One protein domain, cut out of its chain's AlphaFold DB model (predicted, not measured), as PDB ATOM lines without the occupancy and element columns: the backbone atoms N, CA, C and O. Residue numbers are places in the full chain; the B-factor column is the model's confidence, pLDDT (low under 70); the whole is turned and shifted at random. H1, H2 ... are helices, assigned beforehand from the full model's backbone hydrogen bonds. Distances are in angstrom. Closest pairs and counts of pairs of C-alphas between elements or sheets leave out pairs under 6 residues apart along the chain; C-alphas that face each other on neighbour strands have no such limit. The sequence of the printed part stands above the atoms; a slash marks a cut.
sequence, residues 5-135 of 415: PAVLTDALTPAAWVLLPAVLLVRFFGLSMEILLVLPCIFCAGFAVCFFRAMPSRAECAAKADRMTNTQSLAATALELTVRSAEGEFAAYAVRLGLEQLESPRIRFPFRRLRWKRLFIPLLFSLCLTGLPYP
ATOM      1  N   PRO A   5     151.517 101.894 105.551       64.62
ATOM      2  CA  PRO A   5     152.521 100.895 105.167       64.62
ATOM      3  C   PRO A   5     153.944 101.231 105.646       64.62
ATOM      4  O   PRO A   5     154.659 100.341 106.092       64.62
ATOM      5  N   ALA A   6     154.340 102.510 105.659       59.81
ATOM      6  CA  ALA A   6     155.721 102.899 105.973       59.81
ATOM      7  C   ALA A   6     156.111 102.709 107.456       59.81
ATOM      8  O   ALA A   6     157.260 102.430 107.779       59.81
ATOM      9  N   VAL A   7     155.154 102.841 108.380       54.47
ATOM     10  CA  VAL A   7     155.436 102.702 109.822       54.47
ATOM     11  C   VAL A   7     155.550 101.229 110.231       54.47
ATOM     12  O   VAL A   7     156.242 100.902 111.196       54.47
ATOM     13  N   LEU A   8     154.887 100.335 109.491       53.88
ATOM     14  CA  LEU A   8     154.988  98.891 109.692       53.88
ATOM     15  C   LEU A   8     156.343  98.359 109.211       53.88
ATOM     16  O   LEU A   8     156.980  97.597 109.937       53.88
ATOM     17  N   THR A   9     156.836  98.822 108.059       62.59
ATOM     18  CA  THR A   9     158.131  98.389 107.506       62.59
ATOM     19  C   THR A   9     159.326  98.787 108.381       62.59
ATOM     20  O   THR A   9     160.236  97.978 108.559       62.59
ATOM     21  N   ASP A  10     159.294  99.962 109.022       63.91
ATOM     22  CA  ASP A  10     160.360 100.422 109.937       63.91
ATOM     23  C   ASP A  10     160.367  99.693 111.295       63.91
ATOM     24  O   ASP A  10     161.316  99.794 112.081       63.91
ATOM     25  N   ALA A  11     159.275  99.003 111.637       57.84
ATOM     26  CA  ALA A  11     159.181  98.204 112.856       57.84
ATOM     27  C   ALA A  11     159.516  96.732 112.632       57.84
ATOM     28  O   ALA A  11     160.117  96.117 113.512       57.84
ATOM     29  N   LEU A  12     159.173  96.201 111.460       61.59
ATOM     30  CA  LEU A  12     159.437  94.815 111.081       61.59
ATOM     31  C   LEU A  12     160.915  94.551 110.790       61.59
ATOM     32  O   LEU A  12     161.410  93.478 111.116       61.59
ATOM     33  N   THR A  13     161.636  95.532 110.247       75.38
ATOM     34  CA  THR A  13     163.061  95.394 109.913       75.38
ATOM     35  C   THR A  13     163.928  94.988 111.112       75.38
ATOM     36  O   THR A  13     164.548  93.931 111.034       75.38
ATOM     37  N   PRO A  14     163.968  95.714 112.248       72.25
ATOM     38  CA  PRO A  14     164.835  95.325 113.363       72.25
ATOM     39  C   PRO A  14     164.414  94.004 114.020       72.25
ATOM     40  O   PRO A  14     165.272  93.265 114.486       72.25
ATOM     41  N   ALA A  15     163.118  93.673 114.033       68.44
ATOM     42  CA  ALA A  15     162.650  92.394 114.566       68.44
ATOM     43  C   ALA A  15     163.111  91.215 113.690       68.44
ATOM     44  O   ALA A  15     163.580  90.207 114.217       68.44
ATOM     45  N   ALA A  16     163.051  91.364 112.363       73.81
ATOM     46  CA  ALA A  16     163.549  90.366 111.420       73.81
ATOM     47  C   ALA A  16     165.066  90.156 111.551       73.81
ATOM     48  O   ALA A  16     165.523  89.018 111.536       73.81
ATOM     49  N   TRP A  17     165.836  91.230 111.767       78.12
ATOM     50  CA  TRP A  17     167.287  91.147 111.983       78.12
ATOM     51  C   TRP A  17     167.687  90.422 113.273       78.12
ATOM     52  O   TRP A  17     168.791  89.895 113.336       78.12
ATOM     53  N   VAL A  18     166.814  90.364 114.282       76.38
ATOM     54  CA  VAL A  18     167.074  89.615 115.525       76.38
ATOM     55  C   VAL A  18     166.585  88.168 115.415       76.38
ATOM     56  O   VAL A  18     167.264  87.249 115.869       76.38
ATOM     57  N   LEU A  19     165.435  87.942 114.776       74.06
ATOM     58  CA  LEU A  19     164.838  86.609 114.645       74.06
ATOM     59  C   LEU A  19     165.564  85.721 113.629       74.06
ATOM     60  O   LEU A  19     165.735  84.531 113.883       74.06
ATOM     61  N   LEU A  20     166.024  86.275 112.504       78.06
ATOM     62  CA  LEU A  20     166.704  85.509 111.455       78.06
ATOM     63  C   LEU A  20     167.990  84.810 111.952       78.06
ATOM     64  O   LEU A  20     168.103  83.599 111.755       78.06
ATOM     65  N   PRO A  21     168.939  85.487 112.633       76.88
ATOM     66  CA  PRO A  21     170.126  84.819 113.160       76.88
ATOM     67  C   PRO A  21     169.796  83.839 114.290       76.88
ATOM     68  O   PRO A  21     170.438  82.799 114.367       76.88
ATOM     69  N   ALA A  22     168.780  84.101 115.120       72.69
ATOM     70  CA  ALA A  22     168.362  83.160 116.161       72.69
ATOM     71  C   ALA A  22     167.834  81.842 115.564       72.69
ATOM     72  O   ALA A  22     168.240  80.763 115.989       72.69
ATOM     73  N   VAL A  23     166.989  81.920 114.530       76.31
ATOM     74  CA  VAL A  23     166.472  80.737 113.820       76.31
ATOM     75  C   VAL A  23     167.592  79.997 113.084       76.31
ATOM     76  O   VAL A  23     167.638  78.767 113.113       76.31
ATOM     77  N   LEU A  24     168.524  80.725 112.458       79.44
ATOM     78  CA  LEU A  24     169.683  80.123 111.797       79.44
ATOM     79  C   LEU A  24     170.616  79.432 112.795       79.44
ATOM     80  O   LEU A  24     171.026  78.311 112.525       79.44
ATOM     81  N   LEU A  25     170.894  80.036 113.953       76.88
ATOM     82  CA  LEU A  25     171.710  79.430 115.012       76.88
ATOM     83  C   LEU A  25     171.067  78.147 115.542       76.88
ATOM     84  O   LEU A  25     171.737  77.124 115.634       76.88
ATOM     85  N   VAL A  26     169.762  78.159 115.812       73.19
ATOM     86  CA  VAL A  26     169.039  76.953 116.244       73.19
ATOM     87  C   VAL A  26     169.160  75.831 115.215       73.19
ATOM     88  O   VAL A  26     169.442  74.687 115.574       73.19
ATOM     89  N   ARG A  27     168.984  76.157 113.930       75.94
ATOM     90  CA  ARG A  27     169.094  75.180 112.844       75.94
ATOM     91  C   ARG A  27     170.533  74.690 112.651       75.94
ATOM     92  O   ARG A  27     170.723  73.526 112.321       75.94
ATOM     93  N   PHE A  28     171.524  75.556 112.855       77.62
ATOM     94  CA  PHE A  28     172.940  75.243 112.665       77.62
ATOM     95  C   PHE A  28     173.507  74.380 113.798       77.62
ATOM     96  O   PHE A  28     174.294  73.476 113.540       77.62
ATOM     97  N   PHE A  29     173.081  74.614 115.042       79.44
ATOM     98  CA  PHE A  29     173.576  73.879 116.210       79.44
ATOM     99  C   PHE A  29     172.847  72.557 116.482       79.44
ATOM    100  O   PHE A  29     173.213  71.854 117.419       79.44
ATOM    101  N   GLY A  30     171.824  72.203 115.692       77.75
ATOM    102  CA  GLY A  30     171.064  70.964 115.893       77.75
ATOM    103  C   GLY A  30     170.440  70.869 117.288       77.75
ATOM    104  O   GLY A  30     170.294  69.772 117.825       77.75
ATOM    105  N   LEU A  31     170.124  72.018 117.898       73.81
ATOM    106  CA  LEU A  31     169.586  72.081 119.253       73.81
ATOM    107  C   LEU A  31     168.251  71.332 119.296       73.81
ATOM    108  O   LEU A  31     167.409  71.486 118.408       73.81
ATOM    109  N   SER A  32     168.072  70.503 120.326       78.31
ATOM    110  CA  SER A  32     166.840  69.744 120.522       78.31
ATOM    111  C   SER A  32     165.636  70.689 120.584       78.31
ATOM    112  O   SER A  32     165.730  71.822 121.064       78.31
ATOM    113  N   MET A  33     164.476  70.221 120.109       72.62
ATOM    114  CA  MET A  33     163.223  70.994 120.110       72.62
ATOM    115  C   MET A  33     162.846  71.542 121.498       72.62
ATOM    116  O   MET A  33     162.152  72.548 121.602       72.62
ATOM    117  N   GLU A  34     163.343  70.919 122.563       78.31
ATOM    118  CA  GLU A  34     163.177  71.377 123.943       78.31
ATOM    119  C   GLU A  34     163.844  72.740 124.182       78.31
ATOM    120  O   GLU A  34     163.255  73.625 124.802       78.31
ATOM    121  N   ILE A  35     165.032  72.969 123.617       78.50
ATOM    122  CA  ILE A  35     165.765  74.238 123.754       78.50
ATOM    123  C   ILE A  35     165.053  75.352 122.982       78.50
ATOM    124  O   ILE A  35     165.001  76.493 123.440       78.50
ATOM    125  N   LEU A  36     164.435  75.011 121.850       72.81
ATOM    126  CA  LEU A  36     163.590  75.915 121.066       72.81
ATOM    127  C   LEU A  36     162.382  76.438 121.851       72.81
ATOM    128  O   LEU A  36     161.946  77.560 121.607       72.81
ATOM    129  N   LEU A  37     161.862  75.650 122.793       76.38
ATOM    130  CA  LEU A  37     160.722  76.025 123.627       76.38
ATOM    131  C   LEU A  37     161.148  76.903 124.815       76.38
ATOM    132  O   LEU A  37     160.427  77.821 125.199       76.38
ATOM    133  N   VAL A  38     162.353  76.682 125.348       78.88
ATOM    134  CA  VAL A  38     162.903  77.449 126.480       78.88
ATOM    135  C   VAL A  38     163.480  78.803 126.042       78.88
ATOM    136  O   VAL A  38     163.362  79.793 126.766       78.88
ATOM    137  N   LEU A  39     164.069  78.888 124.845       77.81
ATOM    138  CA  LEU A  39     164.680  80.113 124.316       77.81
ATOM    139  C   LEU A  39     163.733  81.337 124.309       77.81
ATOM    140  O   LEU A  39     164.136  82.381 124.827       77.81
ATOM    141  N   PRO A  40     162.487  81.271 123.789       77.31
ATOM    142  CA  PRO A  40     161.571  82.410 123.830       77.31
ATOM    143  C   PRO A  40     161.202  82.799 125.264       77.31
ATOM    144  O   PRO A  40     161.112  83.990 125.548       77.31
ATOM    145  N   CYS A  41     161.078  81.847 126.194       77.19
ATOM    146  CA  CYS A  41     160.847  82.152 127.609       77.19
ATOM    147  C   CYS A  41     162.014  82.940 128.217       77.19
ATOM    148  O   CYS A  41     161.781  83.931 128.911       77.19
ATOM    149  N   ILE A  42     163.259  82.561 127.910       81.62
ATOM    150  CA  ILE A  42     164.459  83.295 128.346       81.62
ATOM    151  C   ILE A  42     164.475  84.700 127.740       81.62
ATOM    152  O   ILE A  42     164.725  85.672 128.454       81.62
ATOM    153  N   PHE A  43     164.162  84.842 126.450       80.00
ATOM    154  CA  PHE A  43     164.073  86.155 125.807       80.00
ATOM    155  C   PHE A  43     162.963  87.019 126.407       80.00
ATOM    156  O   PHE A  43     163.192  88.199 126.658       80.00
ATOM    157  N   CYS A  44     161.785  86.457 126.684       78.56
ATOM    158  CA  CYS A  44     160.694  87.162 127.352       78.56
ATOM    159  C   CYS A  44     161.088  87.602 128.765       78.56
ATOM    160  O   CYS A  44     160.831  88.749 129.129       78.56
ATOM    161  N   ALA A  45     161.753  86.739 129.536       78.94
ATOM    162  CA  ALA A  45     162.240  87.068 130.872       78.94
ATOM    163  C   ALA A  45     163.319  88.164 130.828       78.94
ATOM    164  O   ALA A  45     163.204  89.171 131.525       78.94
ATOM    165  N   GLY A  46     164.322  88.025 129.958       82.44
ATOM    166  CA  GLY A  46     165.376  89.025 129.773       82.44
ATOM    167  C   GLY A  46     164.818  90.363 129.291       82.44
ATOM    168  O   GLY A  46     165.180  91.419 129.808       82.44
ATOM    169  N   PHE A  47     163.866  90.330 128.360       80.88
ATOM    170  CA  PHE A  47     163.176  91.523 127.895       80.88
ATOM    171  C   PHE A  47     162.361  92.180 129.011       80.88
ATOM    172  O   PHE A  47     162.432  93.396 129.163       80.88
ATOM    173  N   ALA A  48     161.629  91.405 129.816       78.94
ATOM    174  CA  ALA A  48     160.894  91.924 130.963       78.94
ATOM    175  C   ALA A  48     161.843  92.606 131.955       78.94
ATOM    176  O   ALA A  48     161.601  93.750 132.331       78.94
ATOM    177  N   VAL A  49     162.965  91.973 132.309       80.00
ATOM    178  CA  VAL A  49     163.977  92.560 133.204       80.00
ATOM    179  C   VAL A  49     164.548  93.856 132.624       80.00
ATOM    180  O   VAL A  49     164.567  94.875 133.314       80.00
ATOM    181  N   CYS A  50     164.965  93.865 131.357       79.62
ATOM    182  CA  CYS A  50     165.466  95.071 130.693       79.62
ATOM    183  C   CYS A  50     164.403  96.173 130.625       79.62
ATOM    184  O   CYS A  50     164.714  97.341 130.843       79.62
ATOM    185  N   PHE A  51     163.147  95.813 130.365       81.06
ATOM    186  CA  PHE A  51     162.028  96.746 130.337       81.06
ATOM    187  C   PHE A  51     161.761  97.348 131.719       81.06
ATOM    188  O   PHE A  51     161.627  98.564 131.831       81.06
ATOM    189  N   PHE A  52     161.751  96.534 132.776       79.12
ATOM    190  CA  PHE A  52     161.589  97.012 134.150       79.12
ATOM    191  C   PHE A  52     162.776  97.859 134.618       79.12
ATOM    192  O   PHE A  52     162.561  98.821 135.349       79.12
ATOM    193  N   ARG A  53     164.004  97.579 134.159       81.62
ATOM    194  CA  ARG A  53     165.175  98.435 134.430       81.62
ATOM    195  C   ARG A  53     165.150  99.749 133.652       81.62
ATOM    196  O   ARG A  53     165.646 100.750 134.150       81.62
ATOM    197  N   ALA A  54     164.601  99.747 132.438       78.44
ATOM    198  CA  ALA A  54     164.476 100.940 131.603       78.44
ATOM    199  C   ALA A  54     163.237 101.786 131.937       78.44
ATOM    200  O   ALA A  54     163.088 102.890 131.405       78.44
ATOM    201  N   MET A  55     162.328 101.280 132.777       79.19
ATOM    202  CA  MET A  55     161.207 102.064 133.274       79.19
ATOM    203  C   MET A  55     161.758 103.193 134.154       79.19
ATOM    204  O   MET A  55     162.458 102.909 135.127       79.19
ATOM    205  N   PRO A  56     161.468 104.467 133.827       83.31
ATOM    206  CA  PRO A  56     161.889 105.586 134.657       83.31
ATOM    207  C   PRO A  56     161.354 105.410 136.075       83.31
ATOM    208  O   PRO A  56     160.278 104.834 136.281       83.31
ATOM    209  N   SER A  57     162.109 105.912 137.051       87.06
ATOM    210  CA  SER A  57     161.725 105.810 138.457       87.06
ATOM    211  C   SER A  57     160.309 106.368 138.667       87.06
ATOM    212  O   SER A  57     159.861 107.287 137.970       87.06
ATOM    213  N   ARG A  58     159.560 105.810 139.630       78.19
ATOM    214  CA  ARG A  58     158.195 106.290 139.923       78.19
ATOM    215  C   ARG A  58     158.186 107.789 140.260       78.19
ATOM    216  O   ARG A  58     157.256 108.489 139.870       78.19
ATOM    217  N   ALA A  59     159.254 108.277 140.894       82.88
ATOM    218  CA  ALA A  59     159.472 109.691 141.189       82.88
ATOM    219  C   ALA A  59     159.614 110.547 139.918       82.88
ATOM    220  O   ALA A  59     158.939 111.566 139.789       82.88
ATOM    221  N   GLU A  60     160.414 110.119 138.937       85.38
ATOM    222  CA  GLU A  60     160.518 110.812 137.645       85.38
ATOM    223  C   GLU A  60     159.193 110.813 136.879       85.38
ATOM    224  O   GLU A  60     158.840 111.812 136.248       85.38
ATOM    225  N   CYS A  61     158.439 109.712 136.943       80.00
ATOM    226  CA  CYS A  61     157.111 109.634 136.340       80.00
ATOM    227  C   CYS A  61     156.143 110.637 136.974       80.00
ATOM    228  O   CYS A  61     155.441 111.331 136.237       80.00
ATOM    229  N   ALA A  62     156.133 110.741 138.306       78.81
ATOM    230  CA  ALA A  62     155.303 111.692 139.042       78.81
ATOM    231  C   ALA A  62     155.703 113.145 138.738       78.81
ATOM    232  O   ALA A  62     154.860 113.937 138.324       78.81
ATOM    233  N   ALA A  63     156.999 113.465 138.789       82.38
ATOM    234  CA  ALA A  63     157.503 114.798 138.453       82.38
ATOM    235  C   ALA A  63     157.168 115.200 137.006       82.38
ATOM    236  O   ALA A  63     156.851 116.355 136.712       82.38
ATOM    237  N   LYS A  64     157.217 114.247 136.072       83.06
ATOM    238  CA  LYS A  64     156.834 114.484 134.678       83.06
ATOM    239  C   LYS A  64     155.320 114.626 134.504       83.06
ATOM    240  O   LYS A  64     154.902 115.387 133.632       83.06
ATOM    241  N   ALA A  65     154.517 113.911 135.294       79.25
ATOM    242  CA  ALA A  65     153.066 114.072 135.330       79.25
ATOM    243  C   ALA A  65     152.698 115.493 135.767       79.25
ATOM    244  O   ALA A  65     152.004 116.177 135.020       79.25
ATOM    245  N   ASP A  66     153.273 115.964 136.877       84.25
ATOM    246  CA  ASP A  66     153.043 117.312 137.411       84.25
ATOM    247  C   ASP A  66     153.411 118.409 136.403       84.25
ATOM    248  O   ASP A  66     152.654 119.358 136.193       84.25
ATOM    249  N   ARG A  67     154.532 118.241 135.682       83.69
ATOM    250  CA  ARG A  67     154.911 119.152 134.585       83.69
ATOM    251  C   ARG A  67     153.889 119.177 133.447       83.69
ATOM    252  O   ARG A  67     153.724 120.216 132.817       83.69
ATOM    253  N   MET A  68     153.237 118.053 133.138       75.88
ATOM    254  CA  MET A  68     152.239 117.985 132.062       75.88
ATOM    255  C   MET A  68     150.897 118.589 132.467       75.88
ATOM    256  O   MET A  68     150.205 119.151 131.620       75.88
ATOM    257  N   THR A  69     150.521 118.477 133.736       80.19
ATOM    258  CA  THR A  69     149.269 119.028 134.261       80.19
ATOM    259  C   THR A  69     149.381 120.456 134.753       80.19
ATOM    260  O   THR A  69     148.353 121.053 135.070       80.19
ATOM    261  N   ASN A  70     150.596 121.010 134.797       82.88
ATOM    262  CA  ASN A  70     150.883 122.302 135.417       82.88
ATOM    263  C   ASN A  70     150.358 122.371 136.864       82.88
ATOM    264  O   ASN A  70     149.992 123.431 137.370       82.88
ATOM    265  N   THR A  71     150.265 121.211 137.518       73.62
ATOM    266  CA  THR A  71     149.921 121.108 138.931       73.62
ATOM    267  C   THR A  71     151.215 121.287 139.700       73.62
ATOM    268  O   THR A  71     152.224 120.666 139.376       73.62
ATOM    269  N   GLN A  72     151.208 122.181 140.688       77.19
ATOM    270  CA  GLN A  72     152.361 122.468 141.540       77.19
ATOM    271  C   GLN A  72     152.713 121.233 142.391       77.19
ATOM    272  O   GLN A  72     152.335 121.142 143.554       77.19
ATOM    273  N   SER A  73     153.404 120.258 141.795       79.94
ATOM    274  CA  SER A  73     153.997 119.082 142.454       79.94
ATOM    275  C   SER A  73     153.045 118.147 143.222       79.94
ATOM    276  O   SER A  73     153.511 117.339 144.016       79.94
ATOM    277  N   LEU A  74     151.728 118.207 143.001       81.81
ATOM    278  CA  LEU A  74     150.757 117.428 143.786       81.81
ATOM    279  C   LEU A  74     150.970 115.909 143.676       81.81
ATOM    280  O   LEU A  74     150.868 115.207 144.684       81.81
ATOM    281  N   ALA A  75     151.294 115.388 142.489       80.00
ATOM    282  CA  ALA A  75     151.542 113.958 142.310       80.00
ATOM    283  C   ALA A  75     152.877 113.525 142.937       80.00
ATOM    284  O   ALA A  75     152.955 112.454 143.540       80.00
ATOM    285  N   ALA A  76     153.918 114.353 142.827       83.00
ATOM    286  CA  ALA A  76     155.208 114.114 143.468       83.00
ATOM    287  C   ALA A  76     155.093 114.124 144.998       83.00
ATOM    288  O   ALA A  76     155.602 113.210 145.643       83.00
ATOM    289  N   THR A  77     154.370 115.088 145.574       84.44
ATOM    290  CA  THR A  77     154.140 115.177 147.023       84.44
ATOM    291  C   THR A  77     153.301 114.007 147.529       84.44
ATOM    292  O   THR A  77     153.646 113.414 148.547       84.44
ATOM    293  N   ALA A  78     152.245 113.611 146.809       85.81
ATOM    294  CA  ALA A  78     151.474 112.417 147.150       85.81
ATOM    295  C   ALA A  78     152.365 111.164 147.167       85.81
ATOM    296  O   ALA A  78     152.314 110.380 148.113       85.81
ATOM    297  N   LEU A  79     153.230 110.997 146.161       84.94
ATOM    298  CA  LEU A  79     154.148 109.862 146.098       84.94
ATOM    299  C   LEU A  79     155.185 109.896 147.231       84.94
ATOM    300  O   LEU A  79     155.420 108.873 147.871       84.94
ATOM    301  N   GLU A  80     155.762 111.056 147.532       87.69
ATOM    302  CA  GLU A  80     156.703 111.225 148.646       87.69
ATOM    303  C   GLU A  80     156.055 110.892 150.000       87.69
ATOM    304  O   GLU A  80     156.651 110.173 150.804       87.69
ATOM    305  N   LEU A  81     154.812 111.331 150.225       87.56
ATOM    306  CA  LEU A  81     154.049 111.019 151.437       87.56
ATOM    307  C   LEU A  81     153.743 109.523 151.562       87.56
ATOM    308  O   LEU A  81     153.866 108.977 152.659       87.56
ATOM    309  N   THR A  82     153.419 108.837 150.456       86.38
ATOM    310  CA  THR A  82     153.242 107.372 150.485       86.38
ATOM    311  C   THR A  82     154.537 106.626 150.792       86.38
ATOM    312  O   THR A  82     154.509 105.650 151.533       86.38
ATOM    313  N   VAL A  83     155.677 107.077 150.254       89.56
ATOM    314  CA  VAL A  83     156.982 106.428 150.477       89.56
ATOM    315  C   VAL A  83     157.463 106.628 151.910       89.56
ATOM    316  O   VAL A  83     158.071 105.726 152.479       89.56
ATOM    317  N   ARG A  84     157.186 107.793 152.502       89.69
ATOM    318  CA  ARG A  84     157.517 108.077 153.903       89.69
ATOM    319  C   ARG A  84     156.567 107.430 154.906       89.69
ATOM    320  O   ARG A  84     156.781 107.613 156.099       89.69
ATOM    321  N   SER A  85     155.541 106.710 154.444       87.88
ATOM    322  CA  SER A  85     154.523 106.116 155.316       87.88
ATOM    323  C   SER A  85     153.917 107.158 156.257       87.88
ATOM    324  O   SER A  85     153.709 106.887 157.433       87.88
ATOM    325  N   ALA A  86     153.718 108.389 155.770       85.06
ATOM    326  CA  ALA A  86     153.276 109.480 156.625       85.06
ATOM    327  C   ALA A  86     151.864 109.174 157.150       85.06
ATOM    328  O   ALA A  86     150.897 109.159 156.387       85.06
ATOM    329  N   GLU A  87     151.759 108.915 158.449       84.44
ATOM    330  CA  GLU A  87     150.487 108.681 159.124       84.44
ATOM    331  C   GLU A  87     149.819 110.026 159.433       84.44
ATOM    332  O   GLU A  87     150.452 110.962 159.926       84.44
ATOM    333  N   GLY A  88     148.534 110.149 159.101       90.00
ATOM    334  CA  GLY A  88     147.744 111.345 159.382       90.00
ATOM    335  C   GLY A  88     146.652 111.599 158.347       90.00
ATOM    336  O   GLY A  88     146.805 111.304 157.161       90.00
ATOM    337  N   GLU A  89     145.547 112.197 158.792       90.81
ATOM    338  CA  GLU A  89     144.394 112.509 157.934       90.81
ATOM    339  C   GLU A  89     144.775 113.431 156.766       90.81
ATOM    340  O   GLU A  89     144.293 113.261 155.646       90.81
ATOM    341  N   PHE A  90     145.707 114.361 156.997       86.25
ATOM    342  CA  PHE A  90     146.222 115.249 155.957       86.25
ATOM    343  C   PHE A  90     147.021 114.496 154.886       86.25
ATOM    344  O   PHE A  90     146.846 114.751 153.694       86.25
ATOM    345  N   ALA A  91     147.866 113.542 155.289       86.56
ATOM    346  CA  ALA A  91     148.628 112.722 154.354       86.56
ATOM    347  C   ALA A  91     147.691 111.832 153.527       86.56
ATOM    348  O   ALA A  91     147.795 111.805 152.301       86.56
ATOM    349  N   ALA A  92     146.709 111.195 154.169       86.75
ATOM    350  CA  ALA A  92     145.687 110.407 153.484       86.75
ATOM    351  C   ALA A  92     144.882 111.249 152.476       86.75
ATOM    352  O   ALA A  92     144.659 110.817 151.343       86.75
ATOM    353  N   TYR A  93     144.497 112.473 152.850       89.50
ATOM    354  CA  TYR A  93     143.800 113.397 151.955       89.50
ATOM    355  C   TYR A  93     144.672 113.832 150.771       89.50
ATOM    356  O   TYR A  93     144.210 113.804 149.630       89.50
ATOM    357  N   ALA A  94     145.939 114.182 151.008       86.81
ATOM    358  CA  ALA A  94     146.875 114.575 149.955       86.81
ATOM    359  C   ALA A  94     147.131 113.433 148.957       86.81
ATOM    360  O   ALA A  94     147.130 113.658 147.745       86.81
ATOM    361  N   VAL A  95     147.273 112.199 149.450       89.00
ATOM    362  CA  VAL A  95     147.409 111.001 148.611       89.00
ATOM    363  C   VAL A  95     146.148 110.776 147.785       89.00
ATOM    364  O   VAL A  95     146.240 110.591 146.571       89.00
ATOM    365  N   ARG A  96     144.967 110.854 148.405       90.69
ATOM    366  CA  ARG A  96     143.690 110.693 147.702       90.69
ATOM    367  C   ARG A  96     143.498 111.751 146.618       90.69
ATOM    368  O   ARG A  96     143.142 111.401 145.499       90.69
ATOM    369  N   LEU A  97     143.780 113.018 146.912       88.44
ATOM    370  CA  LEU A  97     143.645 114.111 145.950       88.44
ATOM    371  C   LEU A  97     144.633 113.967 144.782       88.44
ATOM    372  O   LEU A  97     144.266 114.195 143.629       88.44
ATOM    373  N   GLY A  98     145.873 113.555 145.065       83.62
ATOM    374  CA  GLY A  98     146.868 113.247 144.037       83.62
ATOM    375  C   GLY A  98     146.434 112.086 143.137       83.62
ATOM    376  O   GLY A  98     146.547 112.180 141.915       83.62
ATOM    377  N   LEU A  99     145.870 111.021 143.717       83.19
ATOM    378  CA  LEU A  99     145.335 109.878 142.969       83.19
ATOM    379  C   LEU A  99     144.101 110.249 142.136       83.19
ATOM    380  O   LEU A  99     144.055 109.908 140.957       83.19
ATOM    381  N   GLU A 100     143.151 111.003 142.691       86.56
ATOM    382  CA  GLU A 100     141.965 111.478 141.962       86.56
ATOM    383  C   GLU A 100     142.354 112.384 140.781       86.56
ATOM    384  O   GLU A 100     141.739 112.325 139.711       86.56
ATOM    385  N   GLN A 101     143.411 113.194 140.923       82.56
ATOM    386  CA  GLN A 101     143.958 113.943 139.793       82.56
ATOM    387  C   GLN A 101     144.550 113.015 138.733       82.56
ATOM    388  O   GLN A 101     144.222 113.185 137.558       82.56
ATOM    389  N   LEU A 102     145.363 112.031 139.126       75.94
ATOM    390  CA  LEU A 102     145.972 111.050 138.216       75.94
ATOM    391  C   LEU A 102     144.936 110.202 137.467       75.94
ATOM    392  O   LEU A 102     145.163 109.841 136.310       75.94
ATOM    393  N   GLU A 103     143.802 109.914 138.098       81.88
ATOM    394  CA  GLU A 103     142.689 109.167 137.511       81.88
ATOM    395  C   GLU A 103     141.826 110.028 136.575       81.88
ATOM    396  O   GLU A 103     141.063 109.509 135.752       81.88
ATOM    397  N   SER A 104     141.977 111.356 136.625       81.88
ATOM    398  CA  SER A 104     141.212 112.260 135.778       81.88
ATOM    399  C   SER A 104     141.430 111.932 134.295       81.88
ATOM    400  O   SER A 104     142.562 111.967 133.801       81.88
ATOM    401  N   PRO A 105     140.357 111.726 133.505       74.75
ATOM    402  CA  PRO A 105     140.455 111.359 132.090       74.75
ATOM    403  C   PRO A 105     141.113 112.442 131.219       74.75
ATOM    404  O   PRO A 105     141.386 112.204 130.039       74.75
ATOM    405  N   ARG A 106     141.359 113.636 131.780       71.31
ATOM    406  CA  ARG A 106     142.150 114.706 131.159       71.31
ATOM    407  C   ARG A 106     143.637 114.375 131.129       71.31
ATOM    408  O   ARG A 106     144.290 114.670 130.130       71.31
ATOM    409  N   ILE A 107     144.149 113.695 132.151       64.62
ATOM    410  CA  ILE A 107     145.509 113.161 132.169       64.62
ATOM    411  C   ILE A 107     145.483 111.808 131.465       64.62
ATOM    412  O   ILE A 107     145.745 110.750 132.029       64.62
ATOM    413  N   ARG A 108     145.176 111.818 130.163       61.84
ATOM    414  CA  ARG A 108     145.566 110.688 129.319       61.84
ATOM    415  C   ARG A 108     147.073 110.725 129.237       61.84
ATOM    416  O   ARG A 108     147.633 111.331 128.323       61.84
ATOM    417  N   PHE A 109     147.718 110.069 130.195       59.16
ATOM    418  CA  PHE A 109     149.134 109.816 130.115       59.16
ATOM    419  C   PHE A 109     149.444 109.314 128.701       59.16
ATOM    420  O   PHE A 109     148.803 108.365 128.218       59.16
ATOM    421  N   PRO A 110     150.441 109.896 128.018       57.62
ATOM    422  CA  PRO A 110     150.850 109.422 126.705       57.62
ATOM    423  C   PRO A 110     151.390 107.981 126.752       57.62
ATOM    424  O   PRO A 110     151.742 107.444 125.703       57.62
ATOM    425  N   PHE A 111     151.391 107.310 127.915       53.62
ATOM    426  CA  PHE A 111     151.613 105.874 128.054       53.62
ATOM    427  C   PHE A 111     150.706 105.023 127.152       53.62
ATOM    428  O   PHE A 111     151.173 104.012 126.635       53.62
ATOM    429  N   ARG A 112     149.481 105.464 126.808       49.81
ATOM    430  CA  ARG A 112     148.668 104.776 125.773       49.81
ATOM    431  C   ARG A 112     149.302 104.792 124.372       49.81
ATOM    432  O   ARG A 112     148.918 104.001 123.517       49.81
ATOM    433  N   ARG A 113     150.278 105.671 124.121       51.88
ATOM    434  CA  ARG A 113     151.117 105.692 122.910       51.88
ATOM    435  C   ARG A 113     152.558 105.245 123.158       51.88
ATOM    436  O   ARG A 113     153.302 105.134 122.180       51.88
ATOM    437  N   LEU A 114     152.969 104.949 124.399       50.75
ATOM    438  CA  LEU A 114     154.227 104.238 124.623       50.75
ATOM    439  C   LEU A 114     154.052 102.843 124.063       50.75
ATOM    440  O   LEU A 114     153.475 101.994 124.721       50.75
ATOM    441  N   ARG A 115     154.526 102.663 122.831       62.59
ATOM    442  CA  ARG A 115     155.077 101.437 122.247       62.59
ATOM    443  C   ARG A 115     154.366 100.108 122.574       62.59
ATOM    444  O   ARG A 115     154.951  99.089 122.249       62.59
ATOM    445  N   TRP A 116     153.099 100.081 123.020       58.84
ATOM    446  CA  TRP A 116     152.312  98.855 123.186       58.84
ATOM    447  C   TRP A 116     152.314  98.106 121.867       58.84
ATOM    448  O   TRP A 116     152.525  96.917 121.862       58.84
ATOM    449  N   LYS A 117     152.293  98.790 120.720       60.75
ATOM    450  CA  LYS A 117     152.537  98.126 119.432       60.75
ATOM    451  C   LYS A 117     153.914  97.438 119.334       60.75
ATOM    452  O   LYS A 117     153.948  96.269 119.003       60.75
ATOM    453  N   ARG A 118     155.048  98.071 119.670       65.31
ATOM    454  CA  ARG A 118     156.375  97.397 119.673       65.31
ATOM    455  C   ARG A 118     156.654  96.515 120.917       65.31
ATOM    456  O   ARG A 118     157.753  95.986 121.009       65.31
ATOM    457  N   LEU A 119     155.693  96.331 121.829       69.19
ATOM    458  CA  LEU A 119     155.742  95.352 122.934       69.19
ATOM    459  C   LEU A 119     154.790  94.174 122.697       69.19
ATOM    460  O   LEU A 119     155.150  93.014 122.836       69.19
ATOM    461  N   PHE A 120     153.576  94.486 122.271       74.44
ATOM    462  CA  PHE A 120     152.506  93.550 121.985       74.44
ATOM    463  C   PHE A 120     152.762  92.803 120.678       74.44
ATOM    464  O   PHE A 120     152.481  91.621 120.621       74.44
ATOM    465  N   ILE A 121     153.356  93.433 119.653       75.00
ATOM    466  CA  ILE A 121     153.729  92.725 118.414       75.00
ATOM    467  C   ILE A 121     154.728  91.588 118.685       75.00
ATOM    468  O   ILE A 121     154.420  90.475 118.276       75.00
ATOM    469  N   PRO A 122     155.876  91.783 119.369       72.31
ATOM    470  CA  PRO A 122     156.790  90.669 119.631       72.31
ATOM    471  C   PRO A 122     156.194  89.624 120.580       72.31
ATOM    472  O   PRO A 122     156.435  88.439 120.387       72.31
ATOM    473  N   LEU A 123     155.373  90.029 121.554       75.25
ATOM    474  CA  LEU A 123     154.725  89.096 122.478       75.25
ATOM    475  C   LEU A 123     153.665  88.235 121.773       75.25
ATOM    476  O   LEU A 123     153.630  87.023 121.949       75.25
ATOM    477  N   LEU A 124     152.850  88.843 120.912       76.06
ATOM    478  CA  LEU A 124     151.826  88.154 120.127       76.06
ATOM    479  C   LEU A 124     152.459  87.322 119.003       76.06
ATOM    480  O   LEU A 124     151.979  86.236 118.711       76.06
ATOM    481  N   PHE A 125     153.586  87.766 118.439       76.25
ATOM    482  CA  PHE A 125     154.381  86.972 117.500       76.25
ATOM    483  C   PHE A 125     155.015  85.754 118.182       76.25
ATOM    484  O   PHE A 125     154.944  84.660 117.636       76.25
ATOM    485  N   SER A 126     155.557  85.909 119.395       74.38
ATOM    486  CA  SER A 126     156.033  84.781 120.206       74.38
ATOM    487  C   SER A 126     154.899  83.803 120.506       74.38
ATOM    488  O   SER A 126     155.083  82.603 120.343       74.38
ATOM    489  N   LEU A 127     153.721  84.309 120.882       78.00
ATOM    490  CA  LEU A 127     152.544  83.484 121.158       78.00
ATOM    491  C   LEU A 127     152.058  82.738 119.903       78.00
ATOM    492  O   LEU A 127     151.734  81.556 119.977       78.00
ATOM    493  N   CYS A 128     152.051  83.398 118.740       75.81
ATOM    494  CA  CYS A 128     151.721  82.768 117.460       75.81
ATOM    495  C   CYS A 128     152.753  81.712 117.052       75.81
ATOM    496  O   CYS A 128     152.363  80.665 116.548       75.81
ATOM    497  N   LEU A 129     154.047  81.946 117.288       72.56
ATOM    498  CA  LEU A 129     155.090  80.959 117.007       72.56
ATOM    499  C   LEU A 129     154.978  79.722 117.904       72.56
ATOM    500  O   LEU A 129     155.235  78.620 117.434       72.56
ATOM    501  N   THR A 130     154.564  79.883 119.163       72.06
ATOM    502  CA  THR A 130     154.331  78.748 120.074       72.06
ATOM    503  C   THR A 130     152.987  78.055 119.850       72.06
ATOM    504  O   THR A 130     152.839  76.892 120.204       72.06
ATOM    505  N   GLY A 131     151.996  78.767 119.304       69.06
ATOM    506  CA  GLY A 131     150.627  78.275 119.130       69.06
ATOM    507  C   GLY A 131     150.320  77.687 117.754       69.06
ATOM    508  O   GLY A 131     149.273  77.064 117.592       69.06
ATOM    509  N   LEU A 132     151.189  77.879 116.755       71.69
ATOM    510  CA  LEU A 132     151.024  77.230 115.458       71.69
ATOM    511  C   LEU A 132     151.223  75.718 115.641       71.69
ATOM    512  O   LEU A 132     152.309  75.306 116.056       71.69
ATOM    513  N   PRO A 133     150.196  74.890 115.361       61.56
ATOM    514  CA  PRO A 133     150.313  73.449 115.494       61.56
ATOM    515  C   PRO A 133     151.456  72.993 114.596       61.56
ATOM    516  O   PRO A 133     151.430  73.207 113.381       61.56
ATOM    517  N   TYR A 134     152.487  72.415 115.211       60.00
ATOM    518  CA  TYR A 134     153.589  71.831 114.466       60.00
ATOM    519  C   TYR A 134     152.984  70.813 113.494       60.00
ATOM    520  O   TYR A 134     152.211  69.960 113.941       60.00
ATOM    521  N   PRO A 135     153.272  70.898 112.184       67.44
ATOM    522  CA  PRO A 135     152.724  69.953 111.228       67.44
ATOM    523  C   PRO A 135     153.155  68.553 111.662       67.44
ATOM    524  O   PRO A 135     154.345  68.227 111.673       67.44
TER     525      PRO A 135
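This is residues 5 to 135 of the 415 residues of an uncharacterized protein of Lentisphaeria bacterium (UniProt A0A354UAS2). An elongated, two-lobed model: H1, H2 and H7 make a loose lobe at one end of the long axis, and H3, H4 and H5 make a closer-packed lobe at the other. The tight link from H2 to H3 and the stretch through the short H6 join the lobes, and residues 5 to 10 of H1 stick out from the first lobe. The printed part has 131 residues with seven named helices, H1 to H7 in chain order, and no named strand; the class is all helix. The whole is extended, with a radius of gyration of the C-alphas of 21.6 A and spans of 64 by 37 by 23 A.

H1, residues 5 to 28, has a kink of 37 degrees near residue 14. H2, residues 33 to 54, is close to H1 but not clearly touching it; their closest C-alphas, of Val 26 and Leu 36, are 7.3 A apart, at a steep tilt of 47 degrees, opposite ways. H3, residues 58 to 69, and H4, residues 74 to 83, form a helical hairpin: they touch, closest at the C-alphas of Ala 62 and Ala 76, 5.0 A, at a shallow tilt of 19 degrees, opposite ways. H5, residues 89 to 103, touches H4, closest at the C-alphas of Ala 78 and Val 95, 4.5 A, at a steep tilt of 55 degrees, opposite ways. H3 and H5 are near each other. H6, residues 110 to 113, is apart from H1, H2, H3, H4 and H5. H7, residues 116 to 131, meets H6 only through their link. H7 with residues 123 to 130 and H2 with residues 37 to 44 only just touch, with 3 pairs of C-alphas within 8 A, the closest those of Pro 40 and Ser 126, 7.0 A, at a shallow tilt of 15 degrees, opposite ways. H1 and H7 are close but not clearly touching, with the C-alphas of Ala 11 and Arg 118 closest at 7.4 A. Every O i to N i+4 pair is within hydrogen-bond range in H3, H4 and H5, against 15 of 20 in H1, 16 of 18 in H2 and 11 of 12 in H7; H6 is too short for such a pair.

H1 begins at C-alpha 5 (152.521, 100.895, 105.167) and is 33.6 A long. H2 is 32.1 A, H3 16.6 A, H4 14.3 A and H5 20.8 A, beginning at C-alpha 89 (144.394, 112.509, 157.934). H6 is 5.3 A; H7 is 21.0 A and ends at C-alpha 131 (150.627, 78.275, 119.130).

The two C-alphas farthest apart, of Phe 28 and Glu 89, are 65.2 A apart. The printed part has no cut and no long link. The mean pLDDT of the printed part is 76.2; it is under 70 at residues 5 to 12, 15, 107 to 119, 131 and 133 to 135.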